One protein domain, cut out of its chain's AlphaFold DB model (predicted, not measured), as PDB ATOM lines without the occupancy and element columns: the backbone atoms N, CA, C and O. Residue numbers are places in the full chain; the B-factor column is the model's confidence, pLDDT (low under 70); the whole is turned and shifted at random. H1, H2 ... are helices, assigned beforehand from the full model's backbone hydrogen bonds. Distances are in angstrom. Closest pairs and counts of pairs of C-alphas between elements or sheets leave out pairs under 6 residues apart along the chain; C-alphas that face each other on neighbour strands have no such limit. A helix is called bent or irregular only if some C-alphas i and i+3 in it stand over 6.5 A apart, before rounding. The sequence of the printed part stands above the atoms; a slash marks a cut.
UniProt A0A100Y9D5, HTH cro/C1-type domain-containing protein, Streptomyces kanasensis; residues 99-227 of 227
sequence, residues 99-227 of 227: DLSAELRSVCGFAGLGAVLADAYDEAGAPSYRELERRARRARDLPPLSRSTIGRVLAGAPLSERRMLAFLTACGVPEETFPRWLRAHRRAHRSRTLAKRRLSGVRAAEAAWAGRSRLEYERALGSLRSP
ATOM      1  N   ASP A  99     138.657 -78.483 378.337       64.50
ATOM      2  CA  ASP A  99     139.901 -77.713 378.564       64.50
ATOM      3  C   ASP A  99     139.855 -76.352 377.840       64.50
ATOM      4  O   ASP A  99     139.633 -76.322 376.630       64.50
ATOM      5  N   LEU A 100     140.106 -75.235 378.543       65.56
ATOM      6  CA  LEU A 100     140.121 -73.871 377.982       65.56
ATOM      7  C   LEU A 100     140.968 -73.788 376.700       65.56
ATOM      8  O   LEU A 100     140.669 -73.032 375.774       65.56
ATOM      9  N   SER A 101     142.027 -74.591 376.602       61.09
ATOM     10  CA  SER A 101     142.852 -74.677 375.399       61.09
ATOM     11  C   SER A 101     142.118 -75.363 374.242       61.09
ATOM     12  O   SER A 101     142.270 -74.938 373.097       61.09
ATOM     13  N   ALA A 102     141.328 -76.401 374.512       67.12
ATOM     14  CA  ALA A 102     140.454 -77.059 373.544       67.12
ATOM     15  C   ALA A 102     139.284 -76.160 373.122       67.12
ATOM     16  O   ALA A 102     139.016 -76.052 371.926       67.12
ATOM     17  N   GLU A 103     138.666 -75.447 374.063       67.00
ATOM     18  CA  GLU A 103     137.604 -74.475 373.781       67.00
ATOM     19  C   GLU A 103     138.106 -73.335 372.910       67.00
ATOM     20  O   GLU A 103     137.559 -73.061 371.845       67.00
ATOM     21  N   LEU A 104     139.222 -72.709 373.292       77.50
ATOM     22  CA  LEU A 104     139.806 -71.644 372.488       77.50
ATOM     23  C   LEU A 104     140.188 -72.149 371.093       77.50
ATOM     24  O   LEU A 104     140.050 -71.392 370.130       77.50
ATOM     25  N   ARG A 105     140.646 -73.406 370.947       78.00
ATOM     26  CA  ARG A 105     140.922 -74.028 369.636       78.00
ATOM     27  C   ARG A 105     139.655 -74.185 368.789       78.00
ATOM     28  O   ARG A 105     139.747 -73.936 367.587       78.00
ATOM     29  N   SER A 106     138.519 -74.541 369.388       74.62
ATOM     30  CA  SER A 106     137.252 -74.766 368.680       74.62
ATOM     31  C   SER A 106     136.468 -73.486 368.363       74.62
ATOM     32  O   SER A 106     135.578 -73.527 367.515       74.62
ATOM     33  N   VAL A 107     136.819 -72.336 368.962       82.25
ATOM     34  CA  VAL A 107     136.173 -71.041 368.671       82.25
ATOM     35  C   VAL A 107     136.164 -70.735 367.168       82.25
ATOM     36  O   VAL A 107     137.206 -70.477 366.547       82.25
ATOM     37  N   CYS A 108     134.952 -70.667 366.613       75.06
ATOM     38  CA  CYS A 108     134.660 -70.178 365.275       75.06
ATOM     39  C   CYS A 108     133.705 -68.968 365.349       75.06
ATOM     40  O   CYS A 108     132.661 -68.987 366.000       75.06
ATOM     41  N   GLY A 109     134.082 -67.868 364.693       86.69
ATOM     42  CA  GLY A 109     133.311 -66.620 364.726       86.69
ATOM     43  C   GLY A 109     133.275 -65.902 366.089       86.69
ATOM     44  O   GLY A 109     133.873 -66.325 367.076       86.69
ATOM     45  N   PHE A 110     132.592 -64.752 366.123       88.06
ATOM     46  CA  PHE A 110     132.553 -63.886 367.309       88.06
ATOM     47  C   PHE A 110     131.550 -64.323 368.379       88.06
ATOM     48  O   PHE A 110     131.759 -64.001 369.541       88.06
ATOM     49  N   ALA A 111     130.519 -65.092 368.021       84.25
ATOM     50  CA  ALA A 111     129.617 -65.691 369.003       84.25
ATOM     51  C   ALA A 111     130.371 -66.673 369.917       84.25
ATOM     52  O   ALA A 111     130.309 -66.546 371.136       84.25
ATOM     53  N   GLY A 112     131.166 -67.577 369.328       84.06
ATOM     54  CA  GLY A 112     132.013 -68.501 370.088       84.06
ATOM     55  C   GLY A 112     133.069 -67.776 370.922       84.06
ATOM     56  O   GLY A 112     133.266 -68.114 372.083       84.06
ATOM     57  N   LEU A 113     133.700 -66.729 370.370       89.62
ATOM     58  CA  LEU A 113     134.658 -65.910 371.121       89.62
ATOM     59  C   LEU A 113     133.993 -65.167 372.293       89.62
ATOM     60  O   LEU A 113     134.579 -65.063 373.363       89.62
ATOM     61  N   GLY A 114     132.780 -64.649 372.093       88.69
ATOM     62  CA  GLY A 114     132.001 -63.989 373.140       88.69
ATOM     63  C   GLY A 114     131.656 -64.931 374.287       88.69
ATOM     64  O   GLY A 114     131.762 -64.523 375.438       88.69
ATOM     65  N   ALA A 115     131.326 -66.190 373.976       85.00
ATOM     66  CA  ALA A 115     131.068 -67.216 374.982       85.00
ATOM     67  C   ALA A 115     132.297 -67.424 375.875       85.00
ATOM     68  O   ALA A 115     132.226 -67.128 377.058       85.00
ATOM     69  N   VAL A 116     133.460 -67.771 375.314       88.62
ATOM     70  CA  VAL A 116     134.677 -67.970 376.127       88.62
ATOM     71  C   VAL A 116     135.120 -66.699 376.872       88.62
ATOM     72  O   VAL A 116     135.638 -66.779 377.981       88.62
ATOM     73  N   LEU A 117     134.885 -65.496 376.329       90.81
ATOM     74  CA  LEU A 117     135.141 -64.243 377.056       90.81
ATOM     75  C   LEU A 117     134.175 -64.042 378.233       90.81
ATOM     76  O   LEU A 117     134.578 -63.507 379.267       90.81
ATOM     77  N   ALA A 118     132.920 -64.468 378.095       86.25
ATOM     78  CA  ALA A 118     131.976 -64.492 379.204       86.25
ATOM     79  C   ALA A 118     132.432 -65.468 380.297       86.25
ATOM     80  O   ALA A 118     132.274 -65.168 381.478       86.25
ATOM     81  N   ASP A 119     133.079 -66.570 379.919       82.38
ATOM     82  CA  ASP A 119     133.643 -67.542 380.854       82.38
ATOM     83  C   ASP A 119     134.734 -66.916 381.717       82.38
ATOM     84  O   ASP A 119     134.641 -66.949 382.945       82.38
ATOM     85  N   ALA A 120     135.696 -66.250 381.079       86.25
ATOM     86  CA  ALA A 120     136.744 -65.504 381.770       86.25
ATOM     87  C   ALA A 120     136.179 -64.388 382.670       86.25
ATOM     88  O   ALA A 120     136.660 -64.158 383.779       86.25
ATOM     89  N   TYR A 121     135.130 -63.695 382.220       86.62
ATOM     90  CA  TYR A 121     134.445 -62.680 383.022       86.62
ATOM     91  C   TYR A 121     133.738 -63.268 384.247       86.62
ATOM     92  O   TYR A 121     133.790 -62.687 385.332       86.62
ATOM     93  N   ASP A 122     133.102 -64.428 384.103       78.69
ATOM     94  CA  ASP A 122     132.468 -65.132 385.214       78.69
ATOM     95  C   ASP A 122     133.518 -65.642 386.218       78.69
ATOM     96  O   ASP A 122     133.307 -65.563 387.430       78.69
ATOM     97  N   GLU A 123     134.671 -66.117 385.739       76.00
ATOM     98  CA  GLU A 123     135.806 -66.496 386.589       76.00
ATOM     99  C   GLU A 123     136.372 -65.319 387.382       76.00
ATOM    100  O   GLU A 123     136.667 -65.473 388.568       76.00
ATOM    101  N   ALA A 124     136.374 -64.126 386.787       80.12
ATOM    102  CA  ALA A 124     136.722 -62.874 387.452       80.12
ATOM    103  C   ALA A 124     135.697 -62.411 388.514       80.12
ATOM    104  O   ALA A 124     135.842 -61.323 389.080       80.12
ATOM    105  N   GLY A 125     134.639 -63.193 388.766       70.88
ATOM    106  CA  GLY A 125     133.541 -62.855 389.676       70.88
ATOM    107  C   GLY A 125     132.475 -61.959 389.058       70.88
ATOM    108  O   GLY A 125     131.648 -61.413 389.781       70.88
ATOM    109  N   ALA A 126     132.486 -61.807 387.731       81.06
ATOM    110  CA  ALA A 126     131.546 -60.991 386.970       81.06
ATOM    111  C   ALA A 126     131.301 -59.600 387.604       81.06
ATOM    112  O   ALA A 126     130.165 -59.239 387.944       81.06
ATOM    113  N   PRO A 127     132.382 -58.814 387.782       80.88
ATOM    114  CA  PRO A 127     132.315 -57.474 388.353       80.88
ATOM    115  C   PRO A 127     131.417 -56.567 387.507       80.88
ATOM    116  O   PRO A 127     131.390 -56.681 386.288       80.88
ATOM    117  N   SER A 128     130.726 -55.604 388.128       84.75
ATOM    118  CA  SER A 128     129.864 -54.666 387.383       84.75
ATOM    119  C   SER A 128     130.591 -54.013 386.193       84.75
ATOM    120  O   SER A 128     131.796 -53.782 386.246       84.75
ATOM    121  N   TYR A 129     129.872 -53.616 385.137       89.62
ATOM    122  CA  TYR A 129     130.513 -52.978 383.972       89.62
ATOM    123  C   TYR A 129     131.272 -51.697 384.331       89.62
ATOM    124  O   TYR A 129     132.283 -51.387 383.707       89.62
ATOM    125  N   ARG A 130     130.810 -50.964 385.352       85.56
ATOM    126  CA  ARG A 130     131.521 -49.798 385.897       85.56
ATOM    127  C   ARG A 130     132.841 -50.207 386.545       85.56
ATOM    128  O   ARG A 130     133.844 -49.519 386.382       85.56
ATOM    129  N   GLU A 131     132.838 -51.321 387.267       86.31
ATOM    130  CA  GLU A 131     134.040 -51.862 387.885       86.31
ATOM    131  C   GLU A 131     135.032 -52.370 386.840       86.31
ATOM    132  O   GLU A 131     136.217 -52.052 386.909       86.31
ATOM    133  N   LEU A 132     134.551 -53.095 385.836       89.69
ATOM    134  CA  LEU A 132     135.393 -53.595 384.758       89.69
ATOM    135  C   LEU A 132     135.981 -52.448 383.915       89.69
ATOM    136  O   LEU A 132     137.165 -52.471 383.596       89.69
ATOM    137  N   GLU A 133     135.204 -51.394 383.639       91.62
ATOM    138  CA  GLU A 133     135.700 -50.145 383.039       91.62
ATOM    139  C   GLU A 133     136.808 -49.508 383.896       91.62
ATOM    140  O   GLU A 133     137.851 -49.113 383.372       91.62
ATOM    141  N   ARG A 134     136.613 -49.430 385.221       90.44
ATOM    142  CA  ARG A 134     137.615 -48.900 386.159       90.44
ATOM    143  C   ARG A 134     138.903 -49.726 386.135       90.44
ATOM    144  O   ARG A 134     139.984 -49.146 386.141       90.44
ATOM    145  N   ARG A 135     138.800 -51.058 386.101       90.44
ATOM    146  CA  ARG A 135     139.952 -51.972 385.998       90.44
ATOM    147  C   ARG A 135     140.679 -51.810 384.666       90.44
ATOM    148  O   ARG A 135     141.892 -51.642 384.673       90.44
ATOM    149  N   ALA A 136     139.948 -51.748 383.553       88.94
ATOM    150  CA  ALA A 136     140.521 -51.551 382.221       88.94
ATOM    151  C   ALA A 136     141.320 -50.243 382.109       88.94
ATOM    152  O   ALA A 136     142.379 -50.226 381.499       88.94
ATOM    153  N   ARG A 137     140.858 -49.154 382.743       87.88
ATOM    154  CA  ARG A 137     141.579 -47.866 382.766       87.88
ATOM    155  C   ARG A 137     142.925 -47.914 383.496       87.88
ATOM    156  O   ARG A 137     143.741 -47.028 383.280       87.88
ATOM    157  N   ARG A 138     143.154 -48.901 384.369       85.81
ATOM    158  CA  ARG A 138     144.439 -49.061 385.071       85.81
ATOM    159  C   ARG A 138     145.509 -49.722 384.202       85.81
ATOM    160  O   ARG A 138     146.687 -49.556 384.494       85.81
ATOM    161  N   ALA A 139     145.117 -50.420 383.136       82.31
ATOM    162  CA  ALA A 139     146.046 -50.977 382.163       82.31
ATOM    163  C   ALA A 139     146.546 -49.851 381.239       82.31
ATOM    164  O   ALA A 139     145.869 -49.490 380.277       82.31
ATOM    165  N   ARG A 140     147.705 -49.260 381.566       70.56
ATOM    166  CA  ARG A 140     148.217 -48.030 380.928       70.56
ATOM    167  C   ARG A 140     148.459 -48.151 379.414       70.56
ATOM    168  O   ARG A 140     148.361 -47.143 378.724       70.56
ATOM    169  N   ASP A 141     148.655 -49.363 378.894       84.81
ATOM    170  CA  ASP A 141     148.990 -49.604 377.479       84.81
ATOM    171  C   ASP A 141     147.807 -50.077 376.617       84.81
ATOM    172  O   ASP A 141     147.938 -50.331 375.411       84.81
ATOM    173  N   LEU A 142     146.618 -50.206 377.209       88.12
ATOM    174  CA  LEU A 142     145.445 -50.765 376.545       88.12
ATOM    175  C   LEU A 142     144.324 -49.728 376.406       88.12
ATOM    176  O   LEU A 142     144.159 -48.847 377.249       88.12
ATOM    177  N   PRO A 143     143.536 -49.794 375.315       87.81
ATOM    178  CA  PRO A 143     142.469 -48.833 375.096       87.81
ATOM    179  C   PRO A 143     141.413 -48.942 376.206       87.81
ATOM    180  O   PRO A 143     141.073 -50.057 376.616       87.81
ATOM    181  N   PRO A 144     140.819 -47.816 376.639       87.50
ATOM    182  CA  PRO A 144     139.761 -47.851 377.634       87.50
ATOM    183  C   PRO A 144     138.549 -48.623 377.103       87.50
ATOM    184  O   PRO A 144     138.205 -48.567 375.917       87.50
ATOM    185  N   LEU A 145     137.868 -49.319 378.009       90.62
ATOM    186  CA  LEU A 145     136.645 -50.049 377.707       90.62
ATOM    187  C   LEU A 145     135.433 -49.299 378.241       90.62
ATOM    188  O   LEU A 145     135.255 -49.163 379.449       90.62
ATOM    189  N   SER A 146     134.567 -48.844 377.335       89.81
ATOM    190  CA  SER A 146     133.263 -48.317 377.729       89.81
ATOM    191  C   SER A 146     132.327 -49.450 378.166       89.81
ATOM    192  O   SER A 146     132.422 -50.579 377.681       89.81
ATOM    193  N   ARG A 147     131.347 -49.137 379.020       90.06
ATOM    194  CA  ARG A 147     130.318 -50.097 379.479       90.06
ATOM    195  C   ARG A 147     129.541 -50.730 378.323       90.06
ATOM    196  O   ARG A 147     129.254 -51.922 378.350       90.06
ATOM    197  N   SER A 148     129.245 -49.940 377.289       89.25
ATOM    198  CA  SER A 148     128.597 -50.427 376.065       89.25
ATOM    199  C   SER A 148     129.477 -51.437 375.321       89.25
ATOM    200  O   SER A 148     128.989 -52.476 374.875       89.25
ATOM    201  N   THR A 149     130.791 -51.184 375.253       90.94
ATOM    202  CA  THR A 149     131.749 -52.124 374.653       90.94
ATOM    203  C   THR A 149     131.758 -53.438 375.425       90.94
ATOM    204  O   THR A 149     131.641 -54.487 374.808       90.94
ATOM    205  N   ILE A 150     131.813 -53.385 376.756       91.38
ATOM    206  CA  ILE A 150     131.795 -54.572 377.625       91.38
ATOM    207  C   ILE A 150     130.551 -55.433 377.363       91.38
ATOM    208  O   ILE A 150     130.679 -56.623 377.080       91.38
ATOM    209  N   GLY A 151     129.355 -54.835 377.369       88.12
ATOM    210  CA  GLY A 151     128.117 -55.570 377.093       88.12
ATOM    211  C   GLY A 151     128.086 -56.191 375.692       88.12
ATOM    212  O   GLY A 151     127.676 -57.336 375.525       88.12
ATOM    213  N   ARG A 152     128.585 -55.470 374.682       90.19
ATOM    214  CA  ARG A 152     128.695 -55.981 373.309       90.19
ATOM    215  C   ARG A 152     129.666 -57.152 373.179       90.19
ATOM    216  O   ARG A 152     129.381 -58.082 372.434       90.19
ATOM    217  N   VAL A 153     130.803 -57.096 373.868       89.88
ATOM    218  CA  VAL A 153     131.813 -58.166 373.873       89.88
ATOM    219  C   VAL A 153     131.197 -59.459 374.402       89.88
ATOM    220  O   VAL A 153     131.287 -60.491 373.742       89.88
ATOM    221  N   LEU A 154     130.499 -59.371 375.536       87.00
ATOM    222  CA  LEU A 154     129.795 -60.499 376.151       87.00
ATOM    223  C   LEU A 154     128.661 -61.043 375.270       87.00
ATOM    224  O   LEU A 154     128.383 -62.236 375.288       87.00
ATOM    225  N   ALA A 155     128.042 -60.192 374.448       84.06
ATOM    226  CA  ALA A 155     127.053 -60.599 373.450       84.06
ATOM    227  C   ALA A 155     127.669 -61.197 372.163       84.06
ATOM    228  O   ALA A 155     126.951 -61.440 371.195       84.06
ATOM    229  N   GLY A 156     128.991 -61.398 372.104       85.94
ATOM    230  CA  GLY A 156     129.667 -61.945 370.925       85.94
ATOM    231  C   GLY A 156     129.766 -60.964 369.758       85.94
ATOM    232  O   GLY A 156     129.834 -61.371 368.596       85.94
ATOM    233  N   ALA A 157     129.766 -59.659 370.033       88.50
ATOM    234  CA  ALA A 157     130.003 -58.662 369.002       88.50
ATOM    235  C   ALA A 157     131.497 -58.590 368.620       88.50
ATOM    236  O   ALA A 157     132.374 -58.775 369.466       88.50
ATOM    237  N   PRO A 158     131.816 -58.224 367.365       89.69
ATOM    238  CA  PRO A 158     133.192 -57.984 366.947       89.69
ATOM    239  C   PRO A 158     133.878 -56.889 367.768       89.69
ATOM    240  O   PRO A 158     133.302 -55.820 367.994       89.69
ATOM    241  N   LEU A 159     135.135 -57.137 368.127       90.94
ATOM    242  CA  LEU A 159     136.027 -56.223 368.842       90.94
ATOM    243  C   LEU A 159     137.436 -56.266 368.231       90.94
ATOM    244  O   LEU A 159     137.778 -57.228 367.549       90.94
ATOM    245  N   SER A 160     138.261 -55.245 368.469       92.12
ATOM    246  CA  SER A 160     139.680 -55.266 368.080       92.12
ATOM    247  C   SER A 160     140.513 -56.106 369.054       92.12
ATOM    248  O   SER A 160     140.131 -56.250 370.217       92.12
ATOM    249  N   GLU A 161     141.673 -56.606 368.612       93.94
ATOM    250  CA  GLU A 161     142.595 -57.374 369.469       93.94
ATOM    251  C   GLU A 161     142.958 -56.594 370.738       93.94
ATOM    252  O   GLU A 161     142.791 -57.100 371.843       93.94
ATOM    253  N   ARG A 162     143.333 -55.315 370.604       94.00
ATOM    254  CA  ARG A 162     143.677 -54.465 371.756       94.00
ATOM    255  C   ARG A 162     142.532 -54.312 372.762       94.00
ATOM    256  O   ARG A 162     142.777 -54.308 373.960       94.00
ATOM    257  N   ARG A 163     141.278 -54.202 372.301       93.94
ATOM    258  CA  ARG A 163     140.106 -54.135 373.199       93.94
ATOM    259  C   ARG A 163     139.828 -55.476 373.875       93.94
ATOM    260  O   ARG A 163     139.402 -55.487 375.024       93.94
ATOM    261  N   MET A 164     140.082 -56.589 373.190       94.88
ATOM    262  CA  MET A 164     140.002 -57.917 373.798       94.88
ATOM    263  C   MET A 164     141.041 -58.079 374.909       94.88
ATOM    264  O   MET A 164     140.692 -58.512 376.000       94.88
ATOM    265  N   LEU A 165     142.290 -57.680 374.665       94.62
ATOM    266  CA  LEU A 165     143.339 -57.716 375.686       94.62
ATOM    267  C   LEU A 165     142.996 -56.813 376.878       94.62
ATOM    268  O   LEU A 165     143.160 -57.232 378.019       94.62
ATOM    269  N   ALA A 166     142.435 -55.621 376.633       94.25
ATOM    270  CA  ALA A 166     141.955 -54.735 377.701       94.25
ATOM    271  C   ALA A 166     140.894 -55.419 378.577       94.25
ATOM    272  O   ALA A 166     140.889 -55.263 379.797       94.25
ATOM    273  N   PHE A 167     140.009 -56.199 377.953       94.31
ATOM    274  CA  PHE A 167     138.951 -56.929 378.643       94.31
ATOM    275  C   PHE A 167     139.529 -58.063 379.491       94.31
ATOM    276  O   PHE A 167     139.215 -58.157 380.671       94.31
ATOM    277  N   LEU A 168     140.413 -58.878 378.910       93.94
ATOM    278  CA  LEU A 168     141.081 -59.984 379.600       93.94
ATOM    279  C   LEU A 168     141.901 -59.486 380.797       93.94
ATOM    280  O   LEU A 168     141.781 -60.033 381.890       93.94
ATOM    281  N   THR A 169     142.636 -58.390 380.614       92.62
ATOM    282  CA  THR A 169     143.401 -57.730 381.683       92.62
ATOM    283  C   THR A 169     142.477 -57.223 382.793       92.62
ATOM    284  O   THR A 169     142.731 -57.454 383.970       92.62
ATOM    285  N   ALA A 170     141.353 -56.584 382.446       91.88
ATOM    286  CA  ALA A 170     140.373 -56.117 383.431       91.88
ATOM    287  C   ALA A 170     139.686 -57.267 384.196       91.88
ATOM    288  O   ALA A 170     139.278 -57.086 385.350       91.88
ATOM    289  N   CYS A 171     139.573 -58.437 383.566       89.94
ATOM    290  CA  CYS A 171     139.121 -59.682 384.184       89.94
ATOM    291  C   CYS A 171     140.224 -60.389 384.996       89.94
ATOM    292  O   CYS A 171     139.918 -61.347 385.695       89.94
ATOM    293  N   GLY A 172     141.478 -59.928 384.949       86.94
ATOM    294  CA  GLY A 172     142.596 -60.563 385.653       86.94
ATOM    295  C   GLY A 172     143.014 -61.906 385.052       86.94
ATOM    296  O   GLY A 172     143.538 -62.757 385.763       86.94
ATOM    297  N   VAL A 173     142.752 -62.120 383.760       88.75
ATOM    298  CA  VAL A 173     143.217 -63.316 383.053       88.75
ATOM    299  C   VAL A 173     144.744 -63.251 382.931       88.75
ATOM    300  O   VAL A 173     145.245 -62.209 382.502       88.75
ATOM    301  N   PRO A 174     145.479 -64.331 383.248       82.50
ATOM    302  CA  PRO A 174     146.937 -64.316 383.187       82.50
ATOM    303  C   PRO A 174     147.465 -64.051 381.773       82.50
ATOM    304  O   PRO A 174     146.979 -64.640 380.792       82.50
ATOM    305  N   GLU A 175     148.462 -63.168 381.660       85.12
ATOM    306  CA  GLU A 175     149.002 -62.702 380.377       85.12
ATOM    307  C   GLU A 175     149.641 -63.835 379.563       85.12
ATOM    308  O   GLU A 175     149.570 -63.830 378.331       85.12
ATOM    309  N   GLU A 176     150.159 -64.881 380.217       82.50
ATOM    310  CA  GLU A 176     150.702 -66.069 379.551       82.50
ATOM    311  C   GLU A 176     149.667 -66.792 378.671       82.50
ATOM    312  O   GLU A 176     150.013 -67.495 377.715       82.50
ATOM    313  N   THR A 177     148.374 -66.593 378.939       88.25
ATOM    314  CA  THR A 177     147.299 -67.176 378.131       88.25
ATOM    315  C   THR A 177     146.942 -66.320 376.912       88.25
ATOM    316  O   THR A 177     146.352 -66.841 375.957       88.25
ATOM    317  N   PHE A 178     147.326 -65.035 376.869       91.44
ATOM    318  CA  PHE A 178     146.922 -64.072 375.829       91.44
ATOM    319  C   PHE A 178     147.230 -64.526 374.394       91.44
ATOM    320  O   PHE A 178     146.365 -64.354 373.525       91.44
ATOM    321  N   PRO A 179     148.366 -65.190 374.093       91.12
ATOM    322  CA  PRO A 179     148.612 -65.717 372.754       91.12
ATOM    323  C   PRO A 179     147.525 -66.689 372.262       91.12
ATOM    324  O   PRO A 179     147.233 -66.737 371.063       91.12
ATOM    325  N   ARG A 180     146.891 -67.459 373.160       90.06
ATOM    326  CA  ARG A 180     145.796 -68.388 372.813       90.06
ATOM    327  C   ARG A 180     144.524 -67.622 372.446       90.06
ATOM    328  O   ARG A 180     143.913 -67.929 371.419       90.06
ATOM    329  N   TRP A 181     144.194 -66.585 373.211       93.38
ATOM    330  CA  TRP A 181     143.079 -65.678 372.935       93.38
ATOM    331  C   TRP A 181     143.250 -64.938 371.607       93.38
ATOM    332  O   TRP A 181     142.333 -64.920 370.787       93.38
ATOM    333  N   LEU A 182     144.446 -64.411 371.329       93.94
ATOM    334  CA  LEU A 182     144.756 -63.747 370.056       93.94
ATOM    335  C   LEU A 182     144.594 -64.691 368.856       93.94
ATOM    336  O   LEU A 182     144.111 -64.281 367.800       93.94
ATOM    337  N   ARG A 183     144.953 -65.973 368.992       92.62
ATOM    338  CA  ARG A 183     144.707 -66.971 367.935       92.62
ATOM    339  C   ARG A 183     143.211 -67.222 367.714       92.62
ATOM    340  O   ARG A 183     142.791 -67.329 366.560       92.62
ATOM    341  N   ALA A 184     142.417 -67.300 368.784       92.44
ATOM    342  CA  ALA A 184     140.961 -67.446 368.697       92.44
ATOM    343  C   ALA A 184     140.308 -66.223 368.037       92.44
ATOM    344  O   ALA A 184     139.497 -66.370 367.121       92.44
ATOM    345  N   HIS A 185     140.744 -65.017 368.401       94.50
ATOM    346  CA  HIS A 185     140.301 -63.768 367.781       94.50
ATOM    347  C   HIS A 185     140.613 -63.707 366.285       94.50
ATOM    348  O   HIS A 185     139.713 -63.476 365.475       94.50
ATOM    349  N   ARG A 186     141.851 -64.033 365.888       93.06
ATOM    350  CA  ARG A 186     142.240 -64.103 364.471       93.06
ATOM    351  C   ARG A 186     141.413 -65.121 363.687       93.06
ATOM    352  O   ARG A 186     141.056 -64.865 362.535       93.06
ATOM    353  N   ARG A 187     141.069 -66.273 364.276       90.81
ATOM    354  CA  ARG A 187     140.121 -67.227 363.666       90.81
ATOM    355  C   ARG A 187     138.728 -66.614 363.511       90.81
ATOM    356  O   ARG A 187     138.205 -66.629 362.401       90.81
ATOM    357  N   ALA A 188     138.175 -66.009 364.561       91.12
ATOM    358  CA  ALA A 188     136.864 -65.359 364.523       91.12
ATOM    359  C   ALA A 188     136.774 -64.268 363.440       91.12
ATOM    360  O   ALA A 188     135.792 -64.206 362.691       91.12
ATOM    361  N   HIS A 189     137.825 -63.456 363.295       90.38
ATOM    362  CA  HIS A 189     137.928 -62.449 362.242       90.38
ATOM    363  C   HIS A 189     137.945 -63.071 360.843       90.38
ATOM    364  O   HIS A 189     137.195 -62.632 359.971       90.38
ATOM    365  N   ARG A 190     138.757 -64.117 360.632       88.31
ATOM    366  CA  ARG A 190     138.814 -64.836 359.349       88.31
ATOM    367  C   ARG A 190     137.463 -65.446 358.984       88.31
ATOM    368  O   ARG A 190     136.996 -65.227 357.870       88.31
ATOM    369  N   SER A 191     136.792 -66.117 359.923       86.81
ATOM    370  CA  SER A 191     135.451 -66.681 359.708       86.81
ATOM    371  C   SER A 191     134.440 -65.610 359.291       86.81
ATOM    372  O   SER A 191     133.680 -65.819 358.350       86.81
ATOM    373  N   ARG A 192     134.462 -64.432 359.930       86.69
ATOM    374  CA  ARG A 192     133.595 -63.299 359.563       86.69
ATOM    375  C   ARG A 192     133.891 -62.782 358.156       86.69
ATOM    376  O   ARG A 192     132.954 -62.515 357.407       86.69
ATOM    377  N   THR A 193     135.162 -62.614 357.797       86.81
ATOM    378  CA  THR A 193     135.549 -62.148 356.457       86.81
ATOM    379  C   THR A 193     135.107 -63.139 355.382       86.81
ATOM    380  O   THR A 193     134.527 -62.730 354.379       86.81
ATOM    381  N   LEU A 194     135.292 -64.441 355.615       84.94
ATOM    382  CA  LEU A 194     134.826 -65.491 354.707       84.94
ATOM    383  C   LEU A 194     133.298 -65.516 354.588       84.94
ATOM    384  O   LEU A 194     132.781 -65.570 353.475       84.94
ATOM    385  N   ALA A 195     132.569 -65.407 355.703       83.00
ATOM    386  CA  ALA A 195     131.108 -65.337 355.691       83.00
ATOM    387  C   ALA A 195     130.603 -64.126 354.889       83.00
ATOM    388  O   ALA A 195     129.718 -64.274 354.051       83.00
ATOM    389  N   LYS A 196     131.217 -62.947 355.072       83.75
ATOM    390  CA  LYS A 196     130.896 -61.748 354.282       83.75
ATOM    391  C   LYS A 196     131.131 -61.951 352.785       83.75
ATOM    392  O   LYS A 196     130.268 -61.577 352.002       83.75
ATOM    393  N   ARG A 197     132.261 -62.557 352.394       82.19
ATOM    394  CA  ARG A 197     132.575 -62.856 350.983       82.19
ATOM    395  C   ARG A 197     131.592 -63.854 350.370       82.19
ATOM    396  O   ARG A 197     131.196 -63.693 349.222       82.19
ATOM    397  N   ARG A 198     131.171 -64.866 351.136       80.62
ATOM    398  CA  ARG A 198     130.134 -65.817 350.708       80.62
ATOM    399  C   ARG A 198     128.800 -65.111 350.482       80.62
ATOM    400  O   ARG A 198     128.228 -65.254 349.415       80.62
ATOM    401  N   LEU A 199     128.359 -64.290 351.435       79.88
ATOM    402  CA  LEU A 199     127.132 -63.492 351.315       79.88
ATOM    403  C   LEU A 199     127.168 -62.531 350.120       79.88
ATOM    404  O   LEU A 199     126.179 -62.419 349.404       79.88
ATOM    405  N   SER A 200     128.295 -61.855 349.872       81.00
ATOM    406  CA  SER A 200     128.432 -61.005 348.683       81.00
ATOM    407  C   SER A 200     128.408 -61.816 347.388       81.00
ATOM    408  O   SER A 200     127.817 -61.367 346.416       81.00
ATOM    409  N   GLY A 201     129.012 -63.010 347.380       78.19
ATOM    410  CA  GLY A 201     128.969 -63.923 346.235       78.19
ATOM    411  C   GLY A 201     127.556 -64.429 345.941       78.19
ATOM    412  O   GLY A 201     127.143 -64.407 344.789       78.19
ATOM    413  N   VAL A 202     126.796 -64.798 346.979       78.50
ATOM    414  CA  VAL A 202     125.380 -65.188 346.853       78.50
ATOM    415  C   VAL A 202     124.563 -64.042 346.265       78.50
ATOM    416  O   VAL A 202     123.898 -64.238 345.258       78.50
ATOM    417  N   ARG A 203     124.696 -62.822 346.801       76.12
ATOM    418  CA  ARG A 203     123.992 -61.647 346.261       76.12
ATOM    419  C   ARG A 203     124.360 -61.347 344.810       76.12
ATOM    420  O   ARG A 203     123.493 -60.987 344.025       76.12
ATOM    421  N   ALA A 204     125.635 -61.486 344.447       75.75
ATOM    422  CA  ALA A 204     126.082 -61.286 343.072       75.75
ATOM    423  C   ALA A 204     125.512 -62.361 342.130       75.75
ATOM    424  O   ALA A 204     125.091 -62.043 341.021       75.75
ATOM    425  N   ALA A 205     125.452 -63.618 342.584       67.50
ATOM    426  CA  ALA A 205     124.846 -64.717 341.842       67.50
ATOM    427  C   ALA A 205     123.327 -64.533 341.674       67.50
ATOM    428  O   ALA A 205     122.822 -64.724 340.570       67.50
ATOM    429  N   GLU A 206     122.622 -64.103 342.725       69.88
ATOM    430  CA  GLU A 206     121.192 -63.765 342.687       69.88
ATOM    431  C   GLU A 206     120.911 -62.624 341.702       69.88
ATOM    432  O   GLU A 206     120.027 -62.753 340.859       69.88
ATOM    433  N   ALA A 207     121.698 -61.541 341.734       75.44
ATOM    434  CA  ALA A 207     121.547 -60.431 340.788       75.44
ATOM    435  C   ALA A 207     121.825 -60.865 339.336       75.44
ATOM    436  O   ALA A 207     121.101 -60.475 338.422       75.44
ATOM    437  N   ALA A 208     122.848 -61.699 339.119       72.25
ATOM    438  CA  ALA A 208     123.175 -62.229 337.797       72.25
ATOM    439  C   ALA A 208     122.089 -63.177 337.265       72.25
ATOM    440  O   ALA A 208     121.796 -63.167 336.070       72.25
ATOM    441  N   TRP A 209     121.484 -63.992 338.133       57.44
ATOM    442  CA  TRP A 209     120.364 -64.854 337.764       57.44
ATOM    443  C   TRP A 209     119.106 -64.037 337.454       57.44
ATOM    444  O   TRP A 209     118.545 -64.206 336.379       57.44
ATOM    445  N   ALA A 210     118.746 -63.066 338.299       73.94
ATOM    446  CA  ALA A 210     117.624 -62.160 338.045       73.94
ATOM    447  C   ALA A 210     117.789 -61.368 336.733       73.94
ATOM    448  O   ALA A 210     116.827 -61.198 335.984       73.94
ATOM    449  N   GLY A 211     119.011 -60.923 336.418       72.38
ATOM    450  CA  GLY A 211     119.329 -60.266 335.149       72.38
ATOM    451  C   GLY A 211     119.188 -61.195 333.938       72.38
ATOM    452  O   GLY A 211     118.595 -60.799 332.937       72.38
ATOM    453  N   ARG A 212     119.677 -62.442 334.029       70.81
ATOM    454  CA  ARG A 212     119.515 -63.446 332.962       70.81
ATOM    455  C   ARG A 212     118.055 -63.817 332.735       70.81
ATOM    456  O   ARG A 212     117.611 -63.759 331.598       70.81
ATOM    457  N   SER A 213     117.299 -64.099 333.795       67.00
ATOM    458  CA  SER A 213     115.875 -64.431 333.688       67.00
ATOM    459  C   SER A 213     115.052 -63.279 333.107       67.00
ATOM    460  O   SER A 213     114.131 -63.514 332.331       67.00
ATOM    461  N   ARG A 214     115.407 -62.023 333.411       64.06
ATOM    462  CA  ARG A 214     114.788 -60.846 332.787       64.06
ATOM    463  C   ARG A 214     115.085 -60.754 331.288       64.06
ATOM    464  O   ARG A 214     114.167 -60.530 330.509       64.06
ATOM    465  N   LEU A 215     116.338 -60.964 330.883       68.12
ATOM    466  CA  LEU A 215     116.739 -60.962 329.470       68.12
ATOM    467  C   LEU A 215     116.108 -62.122 328.682       68.12
ATOM    468  O   LEU A 215     115.717 -61.946 327.532       68.12
ATOM    469  N   GLU A 216     115.997 -63.303 329.292       71.94
ATOM    470  CA  GLU A 216     115.309 -64.465 328.716       71.94
ATOM    471  C   GLU A 216     113.810 -64.191 328.530       71.94
ATOM    472  O   GLU A 216     113.262 -64.477 327.466       71.94
ATOM    473  N   TYR A 217     113.166 -63.558 329.514       56.41
ATOM    474  CA  TYR A 217     111.764 -63.150 329.433       56.41
ATOM    475  C   TYR A 217     111.516 -62.073 328.360       56.41
ATOM    476  O   TYR A 217     110.583 -62.187 327.568       56.41
ATOM    477  N   GLU A 218     112.375 -61.052 328.272       69.06
ATOM    478  CA  GLU A 218     112.283 -59.997 327.251       69.06
ATOM    479  C   GLU A 218     112.512 -60.547 325.829       69.06
ATOM    480  O   GLU A 218     111.807 -60.151 324.900       69.06
ATOM    481  N   ARG A 219     113.423 -61.517 325.648       69.31
ATOM    482  CA  ARG A 219     113.596 -62.226 324.365       69.31
ATOM    483  C   ARG A 219     112.368 -63.046 323.982       69.31
ATOM    484  O   ARG A 219     111.947 -62.968 322.832       69.31
ATOM    485  N   ALA A 220     111.785 -63.789 324.925       61.91
ATOM    486  CA  ALA A 220     110.575 -64.576 324.683       61.91
ATOM    487  C   ALA A 220     109.379 -63.685 324.295       61.91
ATOM    488  O   ALA A 220     108.624 -64.007 323.377       61.91
ATOM    489  N   LEU A 221     109.241 -62.521 324.936       60.47
ATOM    490  CA  LEU A 221     108.238 -61.520 324.562       60.47
ATOM    491  C   LEU A 221     108.516 -60.869 323.198       60.47
ATOM    492  O   LEU A 221     107.571 -60.560 322.475       60.47
ATOM    493  N   GLY A 222     109.785 -60.678 322.829       67.62
ATOM    494  CA  GLY A 222     110.183 -60.183 321.508       67.62
ATOM    495  C   GLY A 222     109.878 -61.170 320.375       67.62
ATOM    496  O   GLY A 222     109.379 -60.757 319.329       67.62
ATOM    497  N   SER A 223     110.090 -62.473 320.594       66.75
ATOM    498  CA  SER A 223     109.758 -63.522 319.614       66.75
ATOM    499  C   SER A 223     108.255 -63.720 319.408       66.75
ATOM    500  O   SER A 223     107.844 -64.155 318.341       66.75
ATOM    501  N   LEU A 224     107.427 -63.366 320.396       54.94
ATOM    502  CA  LEU A 224     105.961 -63.417 320.297       54.94
ATOM    503  C   LEU A 224     105.351 -62.172 319.624       54.94
ATOM    504  O   LEU A 224     104.140 -62.115 319.434       54.94
ATOM    505  N   ARG A 225     106.166 -61.161 319.293       53.66
ATOM    506  CA  ARG A 225     105.733 -59.894 318.675       53.66
ATOM    507  C   ARG A 225     106.229 -59.685 317.240       53.66
ATOM    508  O   ARG A 225     105.954 -58.627 316.681       53.66
ATOM    509  N   SER A 226     106.940 -60.645 316.650       48.06
ATOM    510  CA  SER A 226     107.244 -60.608 315.213       48.06
ATOM    511  C   SER A 226     106.169 -61.394 314.449       48.06
ATOM    512  O   SER A 226     105.993 -62.569 314.772       48.06
ATOM    513  N   PRO A 227     105.414 -60.753 313.535       52.81
ATOM    514  CA  PRO A 227     104.388 -61.399 312.713       52.81
ATOM    515  C   PRO A 227     104.972 -62.334 311.648       52.81
ATOM    516  O   PRO A 227     106.137 -62.119 311.239       52.81
TER     517      PRO A 227
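What this domain is: This is residues 99 to 227 of the 227 residues of the protein "HTH cro/C1-type domain-containing protein" of Streptomyces kanasensis (UniProt A0A100Y9D5). A compact head of five short helices, H1 to H5, and the first part of a very long helix, H6, has the rest of that helix sticking out of it as a single arm. In the head H2 has H1, H4, H5 and the first part of H6 round it, H3 makes a corner with H4 near Tyr 129 and Arg 147 and another with H5 near Ala 136 and Ala 170, about perpendicular to both, and the arm, residues 196 to 227, makes the great length of the whole. The printed part has 129 residues with six named helices in the order H1 H2 H3 H4 H5 H6 and no named strand, and its class is all helix. It is extended, with a radius of gyration of the C-alphas of 23.4 A, and spans 83 by 30 by 23 A.

How they stand to each other: H1, residues 100 to 106, and H2, residues 109 to 123, form a helical hairpin with a tight link. They only just touch, with 3 pairs of C-alphas within 8 A, the closest being those of Leu 104 and Val 116 at 7.3 A; H2 does so with residues 113 to 116 alone. H2 is the hub, touching four other helices. H3, residues 129 to 136, is apart from H2. H4, residues 147 to 154, touches H3 about perpendicular at 89 degrees, with the closest C-alphas, those of Tyr 129 and Arg 147, 5.3 A apart. H4 also touches H2, on residues 114 to 118 of H2 alone; the closest C-alphas are those of Gly 114 and Leu 154 at 5.1 A, and the tilt of 71 degrees is only just about perpendicular. H5, residues 161 to 170, touches H3 about perpendicular at 76 degrees, with the C-alphas of Ala 136 and Ala 170 closest at 4.7 A. H5 and H2 only just touch, with 3 pairs of C-alphas within 8 A, closest at Ala 120 and Leu 168, 7.3 A, at a shallow tilt of 17 degrees, the same way. H4 and H5 are close but not clearly touching, with the C-alphas of Ile 150 and Phe 167 closest at 7.6 A. H6, residues 175 to 223, forms a helical hairpin with H5 at a steep tilt of 41 degrees, opposite ways, the closest C-alphas being those of Glu 161 and Leu 182 at 6.8 A. Residues 184 to 192 of H6 touch residues 109 to 113 of H2, closest at the C-alphas of Gly 109 and Ala 188, 3.8 A, at a shallow tilt of 28 degrees, opposite ways. Residues 180 to 184 of H6 touch H1, closest at the C-alphas of Leu 104 and Ala 184, 5.8 A. H6 is apart from H3 and H4. Every O i to N i+4 pair is within hydrogen-bond range in H1, H2, H3, H4 and H5; in H6 it is 42 of 45.

Where its parts are: H1 begins at C-alpha 100, (140.121, -73.871, 377.982). H2 measures 22.0 A from first to last C-alpha and H5 14.2 A; H1, H3 and H4 measure 9.8, 10.3 and 10.9 A. H6 is 72.3 A long, from C-alpha 175 at (149.002, -62.702, 380.377) to C-alpha 223 at (109.758, -63.522, 319.614). It is irregular: C-alphas 176 and 179 are 7.1 A apart.

The domain as a whole: The two C-alphas farthest apart, those of Arg 138 and Pro 227, are 83.6 A apart. Residues 196 to 227, of which 196 to 223 belong to H6, stand free; without them the body has 97 residues, spans 35 by 25 by 22 A and has a radius of gyration of 12.4 A. The printed part has no cut and no long link, and Pro 227 is the chain's last residue. The mean pLDDT of the printed part is 82.0; 22 residues are under 70, namely 99 to 103, 205 to 206, 209, 213 to 215 and 217 to 227.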